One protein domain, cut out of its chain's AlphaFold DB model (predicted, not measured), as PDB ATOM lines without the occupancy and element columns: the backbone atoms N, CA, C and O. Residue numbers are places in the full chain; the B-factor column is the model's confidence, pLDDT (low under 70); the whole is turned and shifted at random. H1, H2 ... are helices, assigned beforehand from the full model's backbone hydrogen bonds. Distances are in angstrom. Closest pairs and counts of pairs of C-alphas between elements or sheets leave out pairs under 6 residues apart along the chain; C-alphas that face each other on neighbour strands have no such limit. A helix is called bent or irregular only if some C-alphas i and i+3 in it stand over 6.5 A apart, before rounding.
ATOM      1  N   GLN A 188     -36.365 -10.774  -3.476       87.31
ATOM      2  CA  GLN A 188     -35.602  -9.628  -3.971       87.31
ATOM      3  C   GLN A 188     -34.243 -10.013  -4.574       87.31
ATOM      4  O   GLN A 188     -33.675  -9.220  -5.325       87.31
ATOM      5  N   GLN A 189     -33.677 -11.184  -4.271       87.06
ATOM      6  CA  GLN A 189     -32.401 -11.604  -4.857       87.06
ATOM      7  C   GLN A 189     -32.526 -11.953  -6.342       87.06
ATOM      8  O   GLN A 189     -31.556 -11.783  -7.078       87.06
ATOM      9  N   LEU A 190     -33.718 -12.369  -6.776       84.44
ATOM     10  CA  LEU A 190     -34.019 -12.699  -8.168       84.44
ATOM     11  C   LEU A 190     -34.311 -11.460  -9.022       84.44
ATOM     12  O   LEU A 190     -34.380 -11.565 -10.239       84.44
ATOM     13  N   LEU A 191     -34.482 -10.296  -8.391       87.62
ATOM     14  CA  LEU A 191     -34.824  -9.059  -9.077       87.62
ATOM     15  C   LEU A 191     -33.578  -8.306  -9.570       87.62
ATOM     16  O   LEU A 191     -32.626  -8.035  -8.818       87.62
ATOM     17  N   SER A 192     -33.657  -7.851 -10.810       92.06
ATOM     18  CA  SER A 192     -32.803  -6.860 -11.443       92.06
ATOM     19  C   SER A 192     -32.913  -5.529 -10.719       92.06
ATOM     20  O   SER A 192     -33.842  -5.258  -9.955       92.06
ATOM     21  N   LYS A 193     -31.944  -4.649 -10.970       94.56
ATOM     22  CA  LYS A 193     -31.944  -3.314 -10.371       94.56
ATOM     23  C   LYS A 193     -33.212  -2.525 -10.732       94.56
ATOM     24  O   LYS A 193     -33.806  -1.929  -9.843       94.56
ATOM     25  N   SER A 194     -33.648  -2.594 -11.991       94.62
ATOM     26  CA  SER A 194     -34.873  -1.927 -12.455       94.62
ATOM     27  C   SER A 194     -36.110  -2.469 -11.738       94.62
ATOM     28  O   SER A 194     -36.903  -1.703 -11.197       94.62
ATOM     29  N   LEU A 195     -36.253  -3.797 -11.656       94.19
ATOM     30  CA  LEU A 195     -37.430  -4.398 -11.032       94.19
ATOM     31  C   LEU A 195     -37.437  -4.225  -9.501       94.19
ATOM     32  O   LEU A 195     -38.505  -4.141  -8.896       94.19
ATOM     33  N   LYS A 196     -36.268  -4.081  -8.861       94.56
ATOM     34  CA  LYS A 196     -36.158  -3.668  -7.448       94.56
ATOM     35  C   LYS A 196     -36.691  -2.261  -7.204       94.56
ATOM     36  O   LYS A 196     -37.342  -2.031  -6.187       94.56
ATOM     37  N   GLU A 197     -36.413  -1.326  -8.108       95.19
ATOM     38  CA  GLU A 197     -36.926   0.044  -8.019       95.19
ATOM     39  C   GLU A 197     -38.455   0.062  -8.193       95.19
ATOM     40  O   GLU A 197     -39.159   0.678  -7.387       95.19
ATOM     41  N   GLU A 198     -38.985  -0.705  -9.152       95.56
ATOM     42  CA  GLU A 198     -40.434  -0.905  -9.310       95.56
ATOM     43  C   GLU A 198     -41.069  -1.564  -8.076       95.56
ATOM     44  O   GLU A 198     -42.129  -1.135  -7.617       95.56
ATOM     45  N   TYR A 199     -40.409  -2.561  -7.486       95.12
ATOM     46  CA  TYR A 199     -40.871  -3.218  -6.264       95.12
ATOM     47  C   TYR A 199     -40.913  -2.256  -5.067       95.12
ATOM     48  O   TYR A 199     -41.881  -2.238  -4.303       95.12
ATOM     49  N   ALA A 200     -39.900  -1.401  -4.912       93.44
ATOM     50  CA  ALA A 200     -39.909  -0.366  -3.881       93.44
ATOM     51  C   ALA A 200     -41.065   0.630  -4.091       93.44
ATOM     52  O   ALA A 200     -41.720   1.042  -3.127       93.44
ATOM     53  N   LEU A 201     -41.360   0.988  -5.346       94.19
ATOM     54  CA  LEU A 201     -42.505   1.832  -5.689       94.19
ATOM     55  C   LEU A 201     -43.845   1.135  -5.402       94.19
ATOM     56  O   LEU A 201     -44.755   1.785  -4.879       94.19
ATOM     57  N   LEU A 202     -43.952  -0.172  -5.666       93.00
ATOM     58  CA  LEU A 202     -45.121  -0.993  -5.327       93.00
ATOM     59  C   LEU A 202     -45.415  -0.923  -3.829       93.00
ATOM     60  O   LEU A 202     -46.541  -0.616  -3.437       93.00
ATOM     61  N   LEU A 203     -44.400  -1.167  -2.991       89.62
ATOM     62  CA  LEU A 203     -44.550  -1.114  -1.537       89.62
ATOM     63  C   LEU A 203     -44.960   0.290  -1.073       89.62
ATOM     64  O   LEU A 203     -45.884   0.428  -0.275       89.62
ATOM     65  N   ASN A 204     -44.352   1.346  -1.617       90.44
ATOM     66  CA  ASN A 204     -44.748   2.720  -1.296       90.44
ATOM     67  C   ASN A 204     -46.213   3.014  -1.661       90.44
ATOM     68  O   ASN A 204     -46.931   3.634  -0.874       90.44
ATOM     69  N   LYS A 205     -46.676   2.564  -2.835       87.62
ATOM     70  CA  LYS A 205     -48.082   2.696  -3.248       87.62
ATOM     71  C   LYS A 205     -49.013   1.906  -2.325       87.62
ATOM     72  O   LYS A 205     -50.038   2.447  -1.923       87.62
ATOM     73  N   PHE A 206     -48.629   0.691  -1.925       84.94
ATOM     74  CA  PHE A 206     -49.390  -0.118  -0.971       84.94
ATOM     75  C   PHE A 206     -49.628   0.630   0.345       84.94
ATOM     76  O   PHE A 206     -50.775   0.832   0.735       84.94
ATOM     77  N   TYR A 207     -48.570   1.110   1.007       80.31
ATOM     78  CA  TYR A 207     -48.711   1.773   2.311       80.31
ATOM     79  C   TYR A 207     -49.489   3.095   2.240       80.31
ATOM     80  O   TYR A 207     -50.177   3.449   3.197       80.31
ATOM     81  N   ARG A 208     -49.467   3.786   1.092       84.38
ATOM     82  CA  ARG A 208     -50.342   4.945   0.837       84.38
ATOM     83  C   ARG A 208     -51.807   4.548   0.639       84.38
ATOM     84  O   ARG A 208     -52.690   5.269   1.093       84.38
ATOM     85  N   ALA A 209     -52.065   3.414  -0.013       74.12
ATOM     86  CA  ALA A 209     -53.413   2.931  -0.296       74.12
ATOM     87  C   ALA A 209     -54.103   2.313   0.933       74.12
ATOM     88  O   ALA A 209     -55.312   2.458   1.077       74.12
ATOM     89  N   VAL A 210     -53.364   1.675   1.852       75.50
ATOM     90  CA  VAL A 210     -53.912   1.020   3.061       75.50
ATOM     91  C   VAL A 210     -54.917   1.881   3.852       75.50
ATOM     92  O   VAL A 210     -56.008   1.386   4.143       75.50
ATOM     93  N   PRO A 211     -54.621   3.140   4.238       70.56
ATOM     94  CA  PRO A 211     -55.589   3.955   4.975       70.56
ATOM     95  C   PRO A 211     -56.824   4.331   4.142       70.56
ATOM     96  O   PRO A 211     -57.897   4.516   4.719       70.56
ATOM     97  N   LEU A 212     -56.685   4.429   2.815       66.88
ATOM     98  CA  LEU A 212     -57.767   4.776   1.890       66.88
ATOM     99  C   LEU A 212     -58.690   3.585   1.642       66.88
ATOM    100  O   LEU A 212     -59.898   3.722   1.801       66.88
ATOM    101  N   ALA A 213     -58.124   2.405   1.381       66.88
ATOM    102  CA  ALA A 213     -58.864   1.165   1.151       66.88
ATOM    103  C   ALA A 213     -59.813   0.820   2.310       66.88
ATOM    104  O   ALA A 213     -60.887   0.276   2.092       66.88
ATOM    105  N   ARG A 214     -59.446   1.190   3.547       62.75
ATOM    106  CA  ARG A 214     -60.284   0.997   4.744       62.75
ATOM    107  C   ARG A 214     -61.527   1.885   4.789       62.75
ATOM    108  O   ARG A 214     -62.462   1.569   5.512       62.75
ATOM    109  N   ARG A 215     -61.498   3.035   4.114       66.38
ATOM    110  CA  ARG A 215     -62.580   4.030   4.143       66.38
ATOM    111  C   ARG A 215     -63.395   3.999   2.858       66.38
ATOM    112  O   ARG A 215     -64.611   4.126   2.908       66.38
ATOM    113  N   ILE A 216     -62.706   3.882   1.725       73.88
ATOM    114  CA  ILE A 216     -63.257   3.954   0.374       73.88
ATOM    115  C   ILE A 216     -62.487   2.941  -0.495       73.88
ATOM    116  O   ILE A 216     -61.484   3.303  -1.113       73.88
ATOM    117  N   PRO A 217     -62.925   1.670  -0.540       65.75
ATOM    118  CA  PRO A 217     -62.233   0.611  -1.279       65.75
ATOM    119  C   PRO A 217     -62.072   0.897  -2.781       65.75
ATOM    120  O   PRO A 217     -61.079   0.499  -3.379       65.75
ATOM    121  N   ASP A 218     -63.012   1.634  -3.380       74.50
ATOM    122  CA  ASP A 218     -63.079   1.864  -4.830       74.50
ATOM    123  C   ASP A 218     -62.468   3.193  -5.305       74.50
ATOM    124  O   ASP A 218     -62.724   3.628  -6.439       74.50
ATOM    125  N   CYS A 219     -61.671   3.858  -4.464       80.62
ATOM    126  CA  CYS A 219     -61.036   5.119  -4.841       80.62
ATOM    127  C   CYS A 219     -59.947   4.922  -5.914       80.62
ATOM    128  O   CYS A 219     -59.418   3.822  -6.115       80.62
ATOM    129  N   SER A 220     -59.614   6.003  -6.623       89.31
ATOM    130  CA  SER A 220     -58.616   6.021  -7.706       89.31
ATOM    131  C   SER A 220     -57.281   5.409  -7.291       89.31
ATOM    132  O   SER A 220     -56.718   4.599  -8.017       89.31
ATOM    133  N   GLU A 221     -56.809   5.730  -6.096       81.50
ATOM    134  CA  GLU A 221     -55.510   5.339  -5.563       81.50
ATOM    135  C   GLU A 221     -55.433   3.833  -5.293       81.50
ATOM    136  O   GLU A 221     -54.395   3.214  -5.532       81.50
ATOM    137  N   VAL A 222     -56.533   3.227  -4.833       76.06
ATOM    138  CA  VAL A 222     -56.613   1.774  -4.635       76.06
ATOM    139  C   VAL A 222     -56.623   1.061  -5.987       76.06
ATOM    140  O   VAL A 222     -55.895   0.084  -6.166       76.06
ATOM    141  N   LYS A 223     -57.360   1.586  -6.974       81.69
ATOM    142  CA  LYS A 223     -57.388   1.038  -8.342       81.69
ATOM    143  C   LYS A 223     -56.038   1.169  -9.046       81.69
ATOM    144  O   LYS A 223     -55.587   0.222  -9.691       81.69
ATOM    145  N   GLU A 224     -55.365   2.306  -8.891       86.25
ATOM    146  CA  GLU A 224     -54.004   2.523  -9.385       86.25
ATOM    147  C   GLU A 224     -53.013   1.555  -8.745       86.25
ATOM    148  O   GLU A 224     -52.162   0.998  -9.439       86.25
ATOM    149  N   PHE A 225     -53.118   1.337  -7.431       86.50
ATOM    150  CA  PHE A 225     -52.298   0.353  -6.739       86.50
ATOM    151  C   PHE A 225     -52.537  -1.059  -7.291       86.50
ATOM    152  O   PHE A 225     -51.572  -1.727  -7.653       86.50
ATOM    153  N   GLN A 226     -53.792  -1.491  -7.433       84.06
ATOM    154  CA  GLN A 226     -54.135  -2.806  -7.989       84.06
ATOM    155  C   GLN A 226     -53.635  -2.980  -9.432       84.06
ATOM    156  O   GLN A 226     -53.128  -4.040  -9.800       84.06
ATOM    157  N   ALA A 227     -53.753  -1.947 -10.272       87.00
ATOM    158  CA  ALA A 227     -53.215  -1.965 -11.631       87.00
ATOM    159  C   ALA A 227     -51.684  -2.109 -11.629       87.00
ATOM    160  O   ALA A 227     -51.153  -2.993 -12.302       87.00
ATOM    161  N   PHE A 228     -50.997  -1.310 -10.809       90.12
ATOM    162  CA  PHE A 228     -49.542  -1.353 -10.673       90.12
ATOM    163  C   PHE A 228     -49.051  -2.701 -10.122       90.12
ATOM    164  O   PHE A 228     -48.069  -3.257 -10.607       90.12
ATOM    165  N   GLN A 229     -49.768  -3.270  -9.149       89.44
ATOM    166  CA  GLN A 229     -49.487  -4.590  -8.590       89.44
ATOM    167  C   GLN A 229     -49.550  -5.675  -9.669       89.44
ATOM    168  O   GLN A 229     -48.636  -6.495  -9.766       89.44
ATOM    169  N   ARG A 230     -50.581  -5.659 -10.520       88.50
ATOM    170  CA  ARG A 230     -50.720  -6.621 -11.625       88.50
ATOM    171  C   ARG A 230     -49.579  -6.526 -12.630       88.50
ATOM    172  O   ARG A 230     -49.028  -7.556 -13.017       88.50
ATOM    173  N   GLU A 231     -49.203  -5.313 -13.024       92.56
ATOM    174  CA  GLU A 231     -48.094  -5.102 -13.957       92.56
ATOM    175  C   GLU A 231     -46.763  -5.595 -13.374       92.56
ATOM    176  O   GLU A 231     -46.026  -6.327 -14.040       92.56
ATOM    177  N   PHE A 232     -46.494  -5.275 -12.107       94.94
ATOM    178  CA  PHE A 232     -45.298  -5.735 -11.410       94.94
ATOM    179  C   PHE A 232     -45.201  -7.267 -11.389       94.94
ATOM    180  O   PHE A 232     -44.168  -7.826 -11.757       94.94
ATOM    181  N   TYR A 233     -46.272  -7.966 -10.997       90.56
ATOM    182  CA  TYR A 233     -46.241  -9.428 -10.889       90.56
ATOM    183  C   TYR A 233     -46.130 -10.136 -12.242       90.56
ATOM    184  O   TYR A 233     -45.585 -11.241 -12.301       90.56
ATOM    185  N   LYS A 234     -46.579  -9.496 -13.328       90.69
ATOM    186  CA  LYS A 234     -46.320  -9.980 -14.687       90.69
ATOM    187  C   LYS A 234     -44.818  -9.974 -14.989       90.69
ATOM    188  O   LYS A 234     -44.272 -11.024 -15.324       90.69
ATOM    189  N   LYS A 235     -44.144  -8.835 -14.779       93.50
ATOM    190  CA  LYS A 235     -42.687  -8.698 -14.973       93.50
ATOM    191  C   LYS A 235     -41.903  -9.636 -14.052       93.50
ATOM    192  O   LYS A 235     -40.989 -10.323 -14.495       93.50
ATOM    193  N   TYR A 236     -42.309  -9.729 -12.786       90.69
ATOM    194  CA  TYR A 236     -41.695 -10.635 -11.815       90.69
ATOM    195  C   TYR A 236     -41.798 -12.102 -12.233       90.69
ATOM    196  O   TYR A 236     -40.811 -12.828 -12.154       90.69
ATOM    197  N   GLY A 237     -42.968 -12.549 -12.701       85.69
ATOM    198  CA  GLY A 237     -43.154 -13.934 -13.129       85.69
ATOM    199  C   GLY A 237     -42.264 -14.331 -14.308       85.69
ATOM    200  O   GLY A 237     -41.843 -15.490 -14.400       85.69
ATOM    201  N   GLU A 238     -41.970 -13.382 -15.195       87.94
ATOM    202  CA  GLU A 238     -41.022 -13.539 -16.298       87.94
ATOM    203  C   GLU A 238     -39.580 -13.585 -15.787       87.94
ATOM    204  O   GLU A 238     -38.875 -14.562 -16.038       87.94
ATOM    205  N   GLU A 239     -39.171 -12.584 -15.010       87.00
ATOM    206  CA  GLU A 239     -37.786 -12.417 -14.572       87.00
ATOM    207  C   GLU A 239     -37.329 -13.490 -13.571       87.00
ATOM    208  O   GLU A 239     -36.232 -14.034 -13.695       87.00
ATOM    209  N   ALA A 240     -38.191 -13.873 -12.627       79.44
ATOM    210  CA  ALA A 240     -37.904 -14.938 -11.668       79.44
ATOM    211  C   ALA A 240     -38.016 -16.350 -12.280       79.44
ATOM    212  O   ALA A 240     -37.851 -17.342 -11.570       79.44
ATOM    213  N   GLY A 241     -38.327 -16.468 -13.579       80.12
ATOM    214  CA  GLY A 241     -38.443 -17.757 -14.262       80.12
ATOM    215  C   GLY A 241     -39.563 -18.640 -13.704       80.12
ATOM    216  O   GLY A 241     -39.438 -19.867 -13.695       80.12
ATOM    217  N   LEU A 242     -40.653 -18.039 -13.209       79.81
ATOM    218  CA  LEU A 242     -41.750 -18.789 -12.597       79.81
ATOM    219  C   LEU A 242     -42.452 -19.665 -13.637       79.81
ATOM    220  O   LEU A 242     -42.774 -19.207 -14.733       79.81
ATOM    221  N   CYS A 243     -42.748 -20.912 -13.275       79.12
ATOM    222  CA  CYS A 243     -43.491 -21.815 -14.147       79.12
ATOM    223  C   CYS A 243     -44.965 -21.391 -14.285       79.12
ATOM    224  O   CYS A 243     -45.501 -20.643 -13.461       79.12
ATOM    225  N   THR A 244     -45.653 -21.921 -15.301       80.81
ATOM    226  CA  THR A 244     -47.058 -21.598 -15.599       80.81
ATOM    227  C   THR A 244     -47.972 -21.785 -14.392       80.81
ATOM    228  O   THR A 244     -48.812 -20.933 -14.125       80.81
ATOM    229  N   ARG A 245     -47.774 -22.846 -13.599       78.06
ATOM    230  CA  ARG A 245     -48.571 -23.095 -12.385       78.06
ATOM    231  C   ARG A 245     -48.460 -21.948 -11.377       78.06
ATOM    232  O   ARG A 245     -49.474 -21.526 -10.831       78.06
ATOM    233  N   ASN A 246     -47.253 -21.436 -11.147       75.94
ATOM    234  CA  ASN A 246     -47.016 -20.340 -10.210       75.94
ATOM    235  C   ASN A 246     -47.583 -19.023 -10.750       75.94
ATOM    236  O   ASN A 246     -48.205 -18.277 -10.001       75.94
ATOM    237  N   ARG A 247     -47.444 -18.766 -12.055       78.56
ATOM    238  CA  ARG A 247     -48.040 -17.584 -12.700       78.56
ATOM    239  C   ARG A 247     -49.569 -17.600 -12.626       78.56
ATOM    240  O   ARG A 247     -50.159 -16.571 -12.324       78.56
ATOM    241  N   LYS A 248     -50.200 -18.764 -12.813       77.06
ATOM    242  CA  LYS A 248     -51.654 -18.936 -12.645       77.06
ATOM    243  C   LYS A 248     -52.100 -18.721 -11.205       77.06
ATOM    244  O   LYS A 248     -53.109 -18.071 -10.967       77.06
ATOM    245  N   ALA A 249     -51.326 -19.207 -10.238       74.88
ATOM    246  CA  ALA A 249     -51.597 -18.939  -8.830       74.88
ATOM    247  C   ALA A 249     -51.567 -17.437  -8.517       74.88
ATOM    248  O   ALA A 249     -52.490 -16.926  -7.895       74.88
ATOM    249  N   ILE A 250     -50.554 -16.724  -9.014       74.69
ATOM    250  CA  ILE A 250     -50.460 -15.264  -8.912       74.69
ATOM    251  C   ILE A 250     -51.670 -14.587  -9.575       74.69
ATOM    252  O   ILE A 250     -52.257 -13.687  -8.988       74.69
ATOM    253  N   ALA A 251     -52.067 -15.023 -10.773       76.81
ATOM    254  CA  ALA A 251     -53.208 -14.465 -11.501       76.81
ATOM    255  C   ALA A 251     -54.520 -14.593 -10.718       76.81
ATOM    256  O   ALA A 251     -55.245 -13.609 -10.556       76.81
ATOM    257  N   ASN A 252     -54.770 -15.795 -10.190       76.94
ATOM    258  CA  ASN A 252     -55.942 -16.107  -9.384       76.94
ATOM    259  C   ASN A 252     -55.989 -15.237  -8.125       76.94
ATOM    260  O   ASN A 252     -57.030 -14.661  -7.823       76.94
ATOM    261  N   GLU A 253     -54.855 -15.080  -7.437       73.38
ATOM    262  CA  GLU A 253     -54.771 -14.226  -6.249       73.38
ATOM    263  C   GLU A 253     -54.978 -12.739  -6.553       73.38
ATOM    264  O   GLU A 253     -55.499 -11.998  -5.725       73.38
ATOM    265  N   LEU A 254     -54.596 -12.283  -7.747       74.12
ATOM    266  CA  LEU A 254     -54.800 -10.900  -8.180       74.12
ATOM    267  C   LEU A 254     -56.191 -10.657  -8.793       74.12
ATOM    268  O   LEU A 254     -56.455  -9.547  -9.268       74.12
ATOM    269  N   GLY A 255     -57.066 -11.670  -8.826       67.81
ATOM    270  CA  GLY A 255     -58.400 -11.578  -9.426       67.81
ATOM    271  C   GLY A 255     -58.372 -11.313 -10.936       67.81
ATOM    272  O   GLY A 255     -59.258 -10.640 -11.464       67.81
ATOM    273  N   VAL A 256     -57.330 -11.780 -11.634       65.50
ATOM    274  CA  VAL A 256     -57.145 -11.597 -13.082       65.50
ATOM    275  C   VAL A 256     -57.495 -12.894 -13.802       65.50
ATOM    276  O   VAL A 256     -56.997 -13.955 -13.436       65.50
ATOM    277  N   SER A 257     -58.323 -12.828 -14.847       54.28
ATOM    278  CA  SER A 257     -58.604 -13.998 -15.683       54.28
ATOM    279  C   SER A 257     -57.374 -14.402 -16.514       54.28
ATOM    280  O   SER A 257     -56.634 -13.544 -17.015       54.28
ATOM    281  N   ASP A 258     -57.182 -15.719 -16.678       48.19
ATOM    282  CA  ASP A 258     -56.039 -16.385 -17.345       48.19
ATOM    283  C   ASP A 258     -55.664 -15.765 -18.714       48.19
ATOM    284  O   ASP A 258     -54.494 -15.732 -19.096       48.19
ATOM    285  N   ALA A 259     -56.632 -15.167 -19.417       45.94
ATOM    286  CA  ALA A 259     -56.468 -14.554 -20.737       45.94
ATOM    287  C   ALA A 259     -55.460 -13.383 -20.796       45.94
ATOM    288  O   ALA A 259     -54.991 -13.027 -21.875       45.94
ATOM    289  N   THR A 260     -55.105 -12.774 -19.662       48.62
ATOM    290  CA  THR A 260     -54.285 -11.542 -19.639       48.62
ATOM    291  C   THR A 260     -52.777 -11.805 -19.494       48.62
ATOM    292  O   THR A 260     -51.960 -10.908 -19.723       48.62
ATOM    293  N   LEU A 261     -52.381 -13.033 -19.133       45.66
ATOM    294  CA  LEU A 261     -50.975 -13.415 -18.912       45.66
ATOM    295  C   LEU A 261     -50.385 -14.287 -20.028       45.66
ATOM    296  O   LEU A 261     -49.163 -14.393 -20.121       45.66
ATOM    297  N   GLU A 262     -51.215 -14.871 -20.892       43.81
ATOM    298  CA  GLU A 262     -50.764 -15.781 -21.957       43.81
ATOM    299  C   GLU A 262     -50.382 -15.059 -23.267       43.81
ATOM    300  O   GLU A 262     -49.755 -15.655 -24.140       43.81
ATOM    301  N   HIS A 263     -50.651 -13.754 -23.404       41.31
ATOM    302  CA  HIS A 263     -50.596 -13.092 -24.716       41.31
ATOM    303  C   HIS A 263     -49.196 -12.841 -25.318       41.31
ATOM    304  O   HIS A 263     -49.112 -12.346 -26.434       41.31
TER     305      HIS A 263
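Overview. This is residues 188 to 263 of the 271 residues of an uncharacterized protein of Legionella waltersii (UniProt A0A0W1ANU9). Read this domain as three helices laid back and forth: H1 and H2 make a long helical hairpin, and the short H3 folds back along H2, on the side away from H1. H2 is in the middle of the three; H3 comes near it without clearly touching it, and residues 254 to 263 trail after H3 as a tail with no named element. The printed part has 76 residues with three named helices, H1, H2 and H3 in that order along the chain, and no named strand; its class is all helix. The whole is only just compact, close to loose, with a radius of gyration of the C-alphas of 13.3 A, and the C-alphas span 37 by 29 by 16 A along their three main axes.

Along the chain. Begin at Gln 188, the first printed residue, whose C-alpha is at (-35.602, -9.628, -3.971). Residues 188 to 192 come before the first named helix. Find C-alpha 193 at (-31.944, -3.314, -10.371), where H1 begins; it holds residues 193 to 213, Lys 193 to Ala 213, and measures 29.6 A from first to last C-alpha. Near residue 207 you will find a kink of 27 degrees in it. H1 is irregular, but only just: C-alphas 208 and 211 are 6.8 A apart, against about 5 A in a regular helix. Residues 214 to 219 then lead to H2, residues 220 to 239, which begins at C-alpha 220 at (-58.616, 6.021, -7.706) and is 28.7 A long from first to last C-alpha. After residues 240 to 243 comes H3, residues 244 to 253, which measures 14.2 A from first to last C-alpha and ends at C-alpha 253 at (-54.771, -14.226, -6.249).

Arrangement. Look first at H1 and H2, which form a helical hairpin. They touch, with 17 pairs of C-alphas within 8 A. Their closest C-alphas are those of Ala 209 and Val 222, 5.5 A apart. Their lines stand at a shallow tilt of 29 degrees, and they run opposite ways, with 9.6 A from centre to centre. Go on to H3, which is close to H2 but not clearly touching it, with 2 pairs of C-alphas within 8 A. The closest C-alphas here are those of Gly 237 and Arg 247, 6.1 A apart. H2 and H3 also run opposite ways, at a shallow tilt of 9 degrees, and their centres are 13.7 A apart. H1 and H3 are apart: no C-alpha of the one comes within 8 A of the other. Along the backbone, each O i to N i+4 pair inside H2 and H3 is within hydrogen-bond range, while in H1 15 of 17 such pairs are.

Size, cuts and confidence. To see how large the printed part is, find C-alphas 215 and 241, of Arg 215 and Gly 241; these are the two farthest apart, at 37.4 A. From C-alpha 188 to C-alpha 263, the last printed one, the distance is 25.8 A. The printed residues run from 188 to 263 without a cut. The six residues between H1 and H2 make a short link, the four between H2 and H3 make a tight one, and there is no long link. In the B-factor column of this predicted model, the mean pLDDT of the printed part is 79.6. The mean is 86 for H1, 88 for H2 and 77 for H3. Look for low confidence, under 70, at 14 residues: 212 to 215, of which 212 and 213 belong to H1, then 217, and 255 to 263.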